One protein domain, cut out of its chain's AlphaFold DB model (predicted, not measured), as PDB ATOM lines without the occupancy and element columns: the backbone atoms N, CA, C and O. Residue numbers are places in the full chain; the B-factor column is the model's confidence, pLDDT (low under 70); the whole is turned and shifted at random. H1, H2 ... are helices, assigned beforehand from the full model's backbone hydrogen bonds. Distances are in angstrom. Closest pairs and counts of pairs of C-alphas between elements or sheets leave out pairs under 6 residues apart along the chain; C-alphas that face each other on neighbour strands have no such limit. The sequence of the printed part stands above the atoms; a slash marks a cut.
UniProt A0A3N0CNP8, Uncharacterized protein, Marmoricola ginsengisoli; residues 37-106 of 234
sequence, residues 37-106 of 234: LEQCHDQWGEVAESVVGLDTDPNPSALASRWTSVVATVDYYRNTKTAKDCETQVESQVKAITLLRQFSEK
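AT A GLANCE: This is residues 37 to 106 of the 234 residues of an uncharacterized protein of Marmoricola ginsengisoli (UniProt A0A3N0CNP8). Three helices lie nearly side by side in an up-and-down bundle, each running against the one before it; the longest, H3, runs along the hairpin of H1 and H2. The 70 printed residues include named helices H1, H2 and H3, in that order, and no named strand: all helix. The whole is compact, with a radius of gyration of the C-alphas of 12.4 A, and spans 37 by 18 by 15 A, only just a rod.

IN THESE COORDINATES: H3, residues 86 to 106, is 30.3 A long and ends at C-alpha 106 (13.716, -16.035, 27.474). H1, residues 37 to 51, measures 21.2 A from C-alpha 37 (41.780, -35.053, 13.726). H2, residues 64 to 78, measures 20.6 A.

HOW THE PARTS SIT: H3 touches H1 with residues 86 to 94 alone, the same way at a shallow tilt of 6 degrees; the closest C-alphas, of Cys 40 and Cys 86, are 6.0 A apart. H3 and H2 are close but not clearly touching, the closest C-alphas, of Val 70 and Ile 97, being 7.6 A apart. H1 and H2 form a helical hairpin and touch, opposite ways at a shallow tilt of 16 degrees; their closest C-alphas, of His 41 and Arg 78, are 5.2 A apart. Every O i to N i+4 pair is within hydrogen-bond range in H1 and H3, and 10 of 11 in H2.

THE WHOLE: The C-alphas farthest apart, of Lys 81 and Lys 106, are 37.5 A apart. The link from H1 to H2 is long, 12 residues. The printed part has no cut, and no printed residue is under 70 in pLDDT.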
ATOM      1  N   LEU A  37      42.278 -36.097  14.620       90.50
ATOM      2  CA  LEU A  37      41.780 -35.053  13.726       90.50
ATOM      3  C   LEU A  37      40.387 -35.375  13.177       90.50
ATOM      4  O   LEU A  37      39.544 -34.493  13.136       90.50
ATOM      5  N   GLU A  38      40.147 -36.627  12.799       91.69
ATOM      6  CA  GLU A  38      38.849 -37.102  12.314       91.69
ATOM      7  C   GLU A  38      37.791 -37.019  13.417       91.69
ATOM      8  O   GLU A  38      36.766 -36.385  13.220       91.69
ATOM      9  N   GLN A  39      38.109 -37.492  14.628       92.06
ATOM     10  CA  GLN A  39      37.221 -37.342  15.791       92.06
ATOM     11  C   GLN A  39      36.914 -35.871  16.098       92.06
ATOM     12  O   GLN A  39      35.786 -35.521  16.434       92.06
ATOM     13  N   CYS A  40      37.914 -34.996  15.963       93.25
ATOM     14  CA  CYS A  40      37.713 -33.562  16.120       93.25
ATOM     15  C   CYS A  40      36.756 -33.001  15.055       93.25
ATOM     16  O   CYS A  40      35.850 -32.236  15.378       93.25
ATOM     17  N   HIS A  41      36.934 -33.381  13.787       94.31
ATOM     18  CA  HIS A  41      36.041 -32.970  12.699       94.31
ATOM     19  C   HIS A  41      34.618 -33.488  12.893       94.31
ATOM     20  O   HIS A  41      33.685 -32.724  12.654       94.31
ATOM     21  N   ASP A  42      34.456 -34.720  13.377       95.12
ATOM     22  CA  ASP A  42      33.153 -35.313  13.681       95.12
ATOM     23  C   ASP A  42      32.428 -34.514  14.774       95.12
ATOM     24  O   ASP A  42      31.293 -34.082  14.571       95.12
ATOM     25  N   GLN A  43      33.110 -34.199  15.884       95.44
ATOM     26  CA  GLN A  43      32.546 -33.377  16.964       95.44
ATOM     27  C   GLN A  43      32.124 -31.985  16.474       95.44
ATOM     28  O   GLN A  43      31.028 -31.514  16.781       95.44
ATOM     29  N   TRP A  44      32.964 -31.314  15.681       96.62
ATOM     30  CA  TRP A  44      32.589 -30.031  15.080       96.62
ATOM     31  C   TRP A  44      31.465 -30.162  14.048       96.62
ATOM     32  O   TRP A  44      30.693 -29.218  13.878       96.62
ATOM     33  N   GLY A  45      31.342 -31.316  13.389       95.81
ATOM     34  CA  GLY A  45      30.223 -31.661  12.515       95.81
ATOM     35  C   GLY A  45      28.895 -31.692  13.268       95.81
ATOM     36  O   GLY A  45      27.955 -31.014  12.857       95.81
ATOM     37  N   GLU A  46      28.840 -32.375  14.412       95.50
ATOM     38  CA  GLU A  46      27.649 -32.410  15.276       95.50
ATOM     39  C   GLU A  46      27.266 -31.006  15.775       95.50
ATOM     40  O   GLU A  46      26.096 -30.608  15.750       95.50
ATOM     41  N   VAL A  47      28.260 -30.207  16.183       96.69
ATOM     42  CA  VAL A  47      28.025 -28.811  16.579       96.69
ATOM     43  C   VAL A  47      27.474 -28.000  15.402       96.69
ATOM     44  O   VAL A  47      26.528 -27.232  15.600       96.69
ATOM     45  N   ALA A  48      28.009 -28.186  14.190       95.69
ATOM     46  CA  ALA A  48      27.546 -27.505  12.981       95.69
ATOM     47  C   ALA A  48      26.082 -27.810  12.680       95.69
ATOM     48  O   ALA A  48      25.303 -26.876  12.492       95.69
ATOM     49  N   GLU A  49      25.691 -29.084  12.715       96.06
ATOM     50  CA  GLU A  49      24.300 -29.508  12.516       96.06
ATOM     51  C   GLU A  49      23.351 -28.849  13.520       96.06
ATOM     52  O   GLU A  49      22.236 -28.463  13.171       96.06
ATOM     53  N   SER A  50      23.812 -28.638  14.755       95.56
ATOM     54  CA  SER A  50      23.006 -27.997  15.791       95.56
ATOM     55  C   SER A  50      22.748 -26.500  15.546       95.56
ATOM     56  O   SER A  50      21.777 -25.959  16.078       95.56
ATOM     57  N   VAL A  51      23.582 -25.804  14.767       95.94
ATOM     58  CA  VAL A  51      23.468 -24.343  14.571       95.94
ATOM     59  C   VAL A  51      22.953 -23.936  13.191       95.94
ATOM     60  O   VAL A  51      22.799 -22.741  12.936       95.94
ATOM     61  N   VAL A  52      22.647 -24.901  12.317       94.44
ATOM     62  CA  VAL A  52      22.147 -24.637  10.959       94.44
ATOM     63  C   VAL A  52      20.888 -23.767  10.991       94.44
ATOM     64  O   VAL A  52      19.899 -24.097  11.643       94.44
ATOM     65  N   GLY A  53      20.920 -22.661  10.244       92.38
ATOM     66  CA  GLY A  53      19.777 -21.774  10.020       92.38
ATOM     67  C   GLY A  53      19.478 -20.796  11.158       92.38
ATOM     68  O   GLY A  53      18.678 -19.880  10.957       92.38
ATOM     69  N   LEU A  54      20.132 -20.924  12.320       93.88
ATOM     70  CA  LEU A  54      19.906 -20.032  13.467       93.88
ATOM     71  C   LEU A  54      20.356 -18.586  13.193       93.88
ATOM     72  O   LEU A  54      19.814 -17.647  13.771       93.88
ATOM     73  N   ASP A  55      21.309 -18.393  12.284       95.31
ATOM     74  CA  ASP A  55      21.797 -17.092  11.814       95.31
ATOM     75  C   ASP A  55      20.911 -16.442  10.739       95.31
ATOM     76  O   ASP A  55      21.175 -15.316  10.322       95.31
ATOM     77  N   THR A  56      19.842 -17.125  10.318       95.69
ATOM     78  CA  THR A  56      18.893 -16.634   9.304       95.69
ATOM     79  C   THR A  56      17.463 -16.473   9.823       95.69
ATOM     80  O   THR A  56      16.598 -16.034   9.066       95.69
ATOM     81  N   ASP A  57      17.199 -16.800  11.095       94.56
ATOM     82  CA  ASP A  57      15.886 -16.590  11.715       94.56
ATOM     83  C   ASP A  57      15.585 -15.074  11.766       94.56
ATOM     84  O   ASP A  57      16.322 -14.324  12.413       94.56
ATOM     85  N   PRO A  58      14.530 -14.593  11.078       94.75
ATOM     86  CA  PRO A  58      14.230 -13.164  10.992       94.75
ATOM     87  C   PRO A  58      13.669 -12.585  12.298       94.75
ATOM     88  O   PRO A  58      13.535 -11.366  12.421       94.75
ATOM     89  N   ASN A  59      13.310 -13.435  13.262       96.06
ATOM     90  CA  ASN A  59      12.738 -13.009  14.529       96.06
ATOM     91  C   ASN A  59      13.810 -12.341  15.410       96.06
ATOM     92  O   ASN A  59      14.855 -12.950  15.666       96.06
ATOM     93  N   PRO A  60      13.580 -11.127  15.946       96.69
ATOM     94  CA  PRO A  60      14.568 -10.443  16.783       96.69
ATOM     95  C   PRO A  60      14.978 -11.262  18.016       96.69
ATOM     96  O   PRO A  60      16.148 -11.243  18.404       96.69
ATOM     97  N   SER A  61      14.061 -12.047  18.589       97.50
ATOM     98  CA  SER A  61      14.355 -12.940  19.723       97.50
ATOM     99  C   SER A  61      15.348 -14.066  19.405       97.50
ATOM    100  O   SER A  61      15.965 -14.626  20.316       97.50
ATOM    101  N   ALA A  62      15.547 -14.394  18.127       96.56
ATOM    102  CA  ALA A  62      16.522 -15.390  17.703       96.56
ATOM    103  C   ALA A  62      17.966 -14.881  17.783       96.56
ATOM    104  O   ALA A  62      18.884 -15.690  17.874       96.56
ATOM    105  N   LEU A  63      18.168 -13.554  17.797       96.38
ATOM    106  CA  LEU A  63      19.488 -12.916  17.833       96.38
ATOM    107  C   LEU A  63      20.416 -13.417  16.711       96.38
ATOM    108  O   LEU A  63      21.580 -13.732  16.960       96.38
ATOM    109  N   ALA A  64      19.906 -13.474  15.477       96.19
ATOM    110  CA  ALA A  64      20.605 -13.988  14.293       96.19
ATOM    111  C   ALA A  64      22.060 -13.490  14.151       96.19
ATOM    112  O   ALA A  64      22.967 -14.269  13.863       96.19
ATOM    113  N   SER A  65      22.320 -12.215  14.460       94.44
ATOM    114  CA  SER A  65      23.667 -11.627  14.413       94.44
ATOM    115  C   SER A  65      24.678 -12.301  15.348       94.44
ATOM    116  O   SER A  65      25.865 -12.365  15.027       94.44
ATOM    117  N   ARG A  66      24.236 -12.836  16.493       95.56
ATOM    118  CA  ARG A  66      25.094 -13.585  17.423       95.56
ATOM    119  C   ARG A  66      25.415 -14.978  16.894       95.56
ATOM    120  O   ARG A  66      26.521 -15.474  17.108       95.56
ATOM    121  N   TRP A  67      24.470 -15.588  16.180       96.56
ATOM    122  CA  TRP A  67      24.663 -16.889  15.549       96.56
ATOM    123  C   TRP A  67      25.664 -16.831  14.398       96.56
ATOM    124  O   TRP A  67      26.445 -17.764  14.260       96.56
ATOM    125  N   THR A  68      25.754 -15.722  13.658       94.50
ATOM    126  CA  THR A  68      26.762 -15.557  12.595       94.50
ATOM    127  C   THR A  68      28.191 -15.798  13.102       94.50
ATOM    128  O   THR A  68      28.973 -16.496  12.459       94.50
ATOM    129  N   SER A  69      28.548 -15.272  14.281       91.88
ATOM    130  CA  SER A  69      29.878 -15.500  14.872       91.88
ATOM    131  C   SER A  69      30.079 -16.941  15.353       91.88
ATOM    132  O   SER A  69      31.182 -17.481  15.242       91.88
ATOM    133  N   VAL A  70      29.020 -17.575  15.865       95.00
ATOM    134  CA  VAL A  70      29.033 -18.991  16.264       95.00
ATOM    135  C   VAL A  70      29.260 -19.887  15.048       95.00
ATOM    136  O   VAL A  70      30.185 -20.694  15.065       95.00
ATOM    137  N   VAL A  71      28.475 -19.703  13.983       95.69
ATOM    138  CA  VAL A  71      28.582 -20.462  12.727       95.69
ATOM    139  C   VAL A  71      29.976 -20.303  12.123       95.69
ATOM    140  O   VAL A  71      30.626 -21.301  11.832       95.69
ATOM    141  N   ALA A  72      30.505 -19.076  12.055       94.50
ATOM    142  CA  ALA A  72      31.858 -18.837  11.549       94.50
ATOM    143  C   ALA A  72      32.948 -19.554  12.371       94.50
ATOM    144  O   ALA A  72      33.923 -20.059  11.810       94.50
ATOM    145  N   THR A  73      32.789 -19.617  13.697       94.38
ATOM    146  CA  THR A  73      33.721 -20.337  14.580       94.38
ATOM    147  C   THR A  73      33.650 -21.842  14.333       94.38
ATOM    148  O   THR A  73      34.684 -22.499  14.206       94.38
ATOM    149  N   VAL A  74      32.439 -22.380  14.212       95.44
ATOM    150  CA  VAL A  74      32.207 -23.796  13.912       95.44
ATOM    151  C   VAL A  74      32.792 -24.176  12.553       95.44
ATOM    152  O   VAL A  74      33.541 -25.148  12.464       95.44
ATOM    153  N   ASP A  75      32.546 -23.378  11.513       94.12
ATOM    154  CA  ASP A  75      33.086 -23.611  10.171       94.12
ATOM    155  C   ASP A  75      34.616 -23.565  10.145       94.12
ATOM    156  O   ASP A  75      35.254 -24.380   9.472       94.12
ATOM    157  N   TYR A  76      35.225 -22.646  10.902       93.19
ATOM    158  CA  TYR A  76      36.677 -22.578  11.036       93.19
ATOM    159  C   TYR A  76      37.250 -23.879  11.609       93.19
ATOM    160  O   TYR A  76      38.154 -24.474  11.015       93.19
ATOM    161  N   TYR A  77      36.721 -24.343  12.744       92.50
ATOM    162  CA  TYR A  77      37.258 -25.529  13.407       92.50
ATOM    163  C   TYR A  77      36.898 -26.831  12.695       92.50
ATOM    164  O   TYR A  77      37.718 -27.743  12.669       92.50
ATOM    165  N   ARG A  78      35.754 -26.900  12.014       91.56
ATOM    166  CA  ARG A  78      35.408 -28.036  11.152       91.56
ATOM    167  C   ARG A  78      36.420 -28.244  10.021       91.56
ATOM    168  O   ARG A  78      36.650 -29.370   9.599       91.56
ATOM    169  N   ASN A  79      37.050 -27.168   9.547       90.62
ATOM    170  CA  ASN A  79      38.045 -27.203   8.473       90.62
ATOM    171  C   ASN A  79      39.494 -27.076   8.981       90.62
ATOM    172  O   ASN A  79      40.423 -26.872   8.190       90.62
ATOM    173  N   THR A  80      39.717 -27.179  10.296       91.44
ATOM    174  CA  THR A  80      41.058 -27.074  10.876       91.44
ATOM    175  C   THR A  80      41.955 -28.225  10.429       91.44
ATOM    176  O   THR A  80      41.511 -29.352  10.218       91.44
ATOM    177  N   LYS A  81      43.261 -27.966  10.337       91.44
ATOM    178  CA  LYS A  81      44.273 -28.992  10.026       91.44
ATOM    179  C   LYS A  81      44.906 -29.607  11.279       91.44
ATOM    180  O   LYS A  81      45.857 -30.374  11.165       91.44
ATOM    181  N   THR A  82      44.441 -29.227  12.468       89.44
ATOM    182  CA  THR A  82      45.021 -29.642  13.750       89.44
ATOM    183  C   THR A  82      43.942 -29.986  14.769       89.44
ATOM    184  O   THR A  82      43.004 -29.223  14.956       89.44
ATOM    185  N   ALA A  83      44.121 -31.102  15.478       87.94
ATOM    186  CA  ALA A  83      43.256 -31.523  16.584       87.94
ATOM    187  C   ALA A  83      43.607 -30.845  17.923       87.94
ATOM    188  O   ALA A  83      43.078 -31.207  18.974       87.94
ATOM    189  N   LYS A  84      44.562 -29.905  17.920       90.00
ATOM    190  CA  LYS A  84      45.047 -29.267  19.144       90.00
ATOM    191  C   LYS A  84      43.909 -28.527  19.855       90.00
ATOM    192  O   LYS A  84      43.229 -27.717  19.236       90.00
ATOM    193  N   ASP A  85      43.766 -28.794  21.154       89.19
ATOM    194  CA  ASP A  85      42.763 -28.202  22.049       89.19
ATOM    195  C   ASP A  85      41.305 -28.428  21.595       89.19
ATOM    196  O   ASP A  85      40.411 -27.719  22.049       89.19
ATOM    197  N   CYS A  86      41.053 -29.409  20.714       91.69
ATOM    198  CA  CYS A  86      39.748 -29.590  20.077       91.69
ATOM    199  C   CYS A  86      38.612 -29.784  21.084       91.69
ATOM    200  O   CYS A  86      37.648 -29.029  21.052       91.69
ATOM    201  N   GLU A  87      38.770 -30.725  22.017       90.25
ATOM    202  CA  GLU A  87      37.780 -31.021  23.059       90.25
ATOM    203  C   GLU A  87      37.433 -29.767  23.876       90.25
ATOM    204  O   GLU A  87      36.273 -29.373  23.949       90.25
ATOM    205  N   THR A  88      38.444 -29.054  24.381       92.50
ATOM    206  CA  THR A  88      38.256 -27.805  25.137       92.50
ATOM    207  C   THR A  88      37.509 -26.737  24.330       92.50
ATOM    208  O   THR A  88      36.661 -26.023  24.874       92.50
ATOM    209  N   GLN A  89      37.820 -26.593  23.038       94.44
ATOM    210  CA  GLN A  89      37.151 -25.615  22.174       94.44
ATOM    211  C   GLN A  89      35.701 -26.021  21.882       94.44
ATOM    212  O   GLN A  89      34.814 -25.170  21.956       94.44
ATOM    213  N   VAL A  90      35.446 -27.308  21.622       95.38
ATOM    214  CA  VAL A  90      34.094 -27.850  21.428       95.38
ATOM    215  C   VAL A  90      33.256 -27.634  22.686       95.38
ATOM    216  O   VAL A  90      32.172 -27.063  22.595       95.38
ATOM    217  N   GLU A  91      33.755 -28.000  23.868       95.81
ATOM    218  CA  GLU A  91      33.037 -27.813  25.136       95.81
ATOM    219  C   GLU A  91      32.689 -26.341  25.393       95.81
ATOM    220  O   GLU A  91      31.548 -26.007  25.735       95.81
ATOM    221  N   SER A  92      33.660 -25.445  25.190       95.31
ATOM    222  CA  SER A  92      33.445 -24.002  25.318       95.31
ATOM    223  C   SER A  92      32.368 -23.511  24.344       95.31
ATOM    224  O   SER A  92      31.482 -22.742  24.733       95.31
ATOM    225  N   GLN A  93      32.399 -23.983  23.096       96.25
ATOM    226  CA  GLN A  93      31.429 -23.594  22.077       96.25
ATOM    227  C   GLN A  93      30.028 -24.144  22.371       96.25
ATOM    228  O   GLN A  93      29.052 -23.397  22.285       96.25
ATOM    229  N   VAL A  94      29.908 -25.410  22.777       97.38
ATOM    230  CA  VAL A  94      28.635 -26.033  23.177       97.38
ATOM    231  C   VAL A  94      28.012 -25.277  24.349       97.38
ATOM    232  O   VAL A  94      26.804 -25.012  24.353       97.38
ATOM    233  N   LYS A  95      28.827 -24.850  25.322       96.56
ATOM    234  CA  LYS A  95      28.364 -24.009  26.429       96.56
ATOM    235  C   LYS A  95      27.847 -22.655  25.936       96.56
ATOM    236  O   LYS A  95      26.769 -22.238  26.360       96.56
ATOM    237  N   ALA A  96      28.567 -21.990  25.031       95.38
ATOM    238  CA  ALA A  96      28.136 -20.717  24.451       95.38
ATOM    239  C   ALA A  96      26.821 -20.851  23.660       95.38
ATOM    240  O   ALA A  96      25.903 -20.056  23.861       95.38
ATOM    241  N   ILE A  97      26.694 -21.895  22.832       97.19
ATOM    242  CA  ILE A  97      25.469 -22.233  22.086       97.19
ATOM    243  C   ILE A  97      24.303 -22.461  23.050       97.19
ATOM    244  O   ILE A  97      23.211 -21.931  22.846       97.19
ATOM    245  N   THR A  98      24.532 -23.219  24.123       97.75
ATOM    246  CA  THR A  98      23.507 -23.516  25.131       97.75
ATOM    247  C   THR A  98      23.021 -22.246  25.821       97.75
ATOM    248  O   THR A  98      21.813 -22.033  25.921       97.75
ATOM    249  N   LEU A  99      23.940 -21.379  26.257       97.50
ATOM    250  CA  LEU A  99      23.594 -20.098  26.874       97.50
ATOM    251  C   LEU A  99      22.818 -19.197  25.908       97.50
ATOM    252  O   LEU A  99      21.817 -18.606  26.308       97.50
ATOM    253  N   LEU A 100      23.237 -19.123  24.641       97.44
ATOM    254  CA  LEU A 100      22.556 -18.310  23.633       97.44
ATOM    255  C   LEU A 100      21.141 -18.825  23.350       97.44
ATOM    256  O   LEU A 100      20.210 -18.027  23.349       97.44
ATOM    257  N   ARG A 101      20.946 -20.144  23.221       97.44
ATOM    258  CA  ARG A 101      19.604 -20.741  23.086       97.44
ATOM    259  C   ARG A 101      18.721 -20.428  24.286       97.44
ATOM    260  O   ARG A 101      17.607 -19.950  24.114       97.44
ATOM    261  N   GLN A 102      19.221 -20.661  25.499       97.56
ATOM    262  CA  GLN A 102      18.472 -20.362  26.722       97.56
ATOM    263  C   GLN A 102      18.102 -18.881  26.815       97.56
ATOM    264  O   GLN A 102      17.031 -18.543  27.316       97.56
ATOM    265  N   PHE A 103      18.983 -17.998  26.350       97.94
ATOM    266  CA  PHE A 103      18.701 -16.576  26.298       97.94
ATOM    267  C   PHE A 103      17.625 -16.253  25.259       97.94
ATOM    268  O   PHE A 103      16.629 -15.642  25.627       97.94
ATOM    269  N   SER A 104      17.744 -16.741  24.020       97.69
ATOM    270  CA  SER A 104      16.709 -16.591  22.986       97.69
ATOM    271  C   SER A 104      15.339 -17.096  23.444       97.69
ATOM    272  O   SER A 104      14.340 -16.413  23.230       97.69
ATOM    273  N   GLU A 105      15.274 -18.226  24.154       97.69
ATOM    274  CA  GLU A 105      14.025 -18.739  24.738       97.69
ATOM    275  C   GLU A 105      13.393 -17.765  25.742       97.69
ATOM    276  O   GLU A 105      12.179 -17.568  25.734       97.69
ATOM    277  N   LYS A 106      14.204 -17.087  26.564       98.19
ATOM    278  CA  LYS A 106      13.716 -16.035  27.474       98.19
ATOM    279  C   LYS A 106      13.229 -14.788  26.735       98.19
ATOM    280  O   LYS A 106      12.419 -14.052  27.288       98.19
TER     281      LYS A 106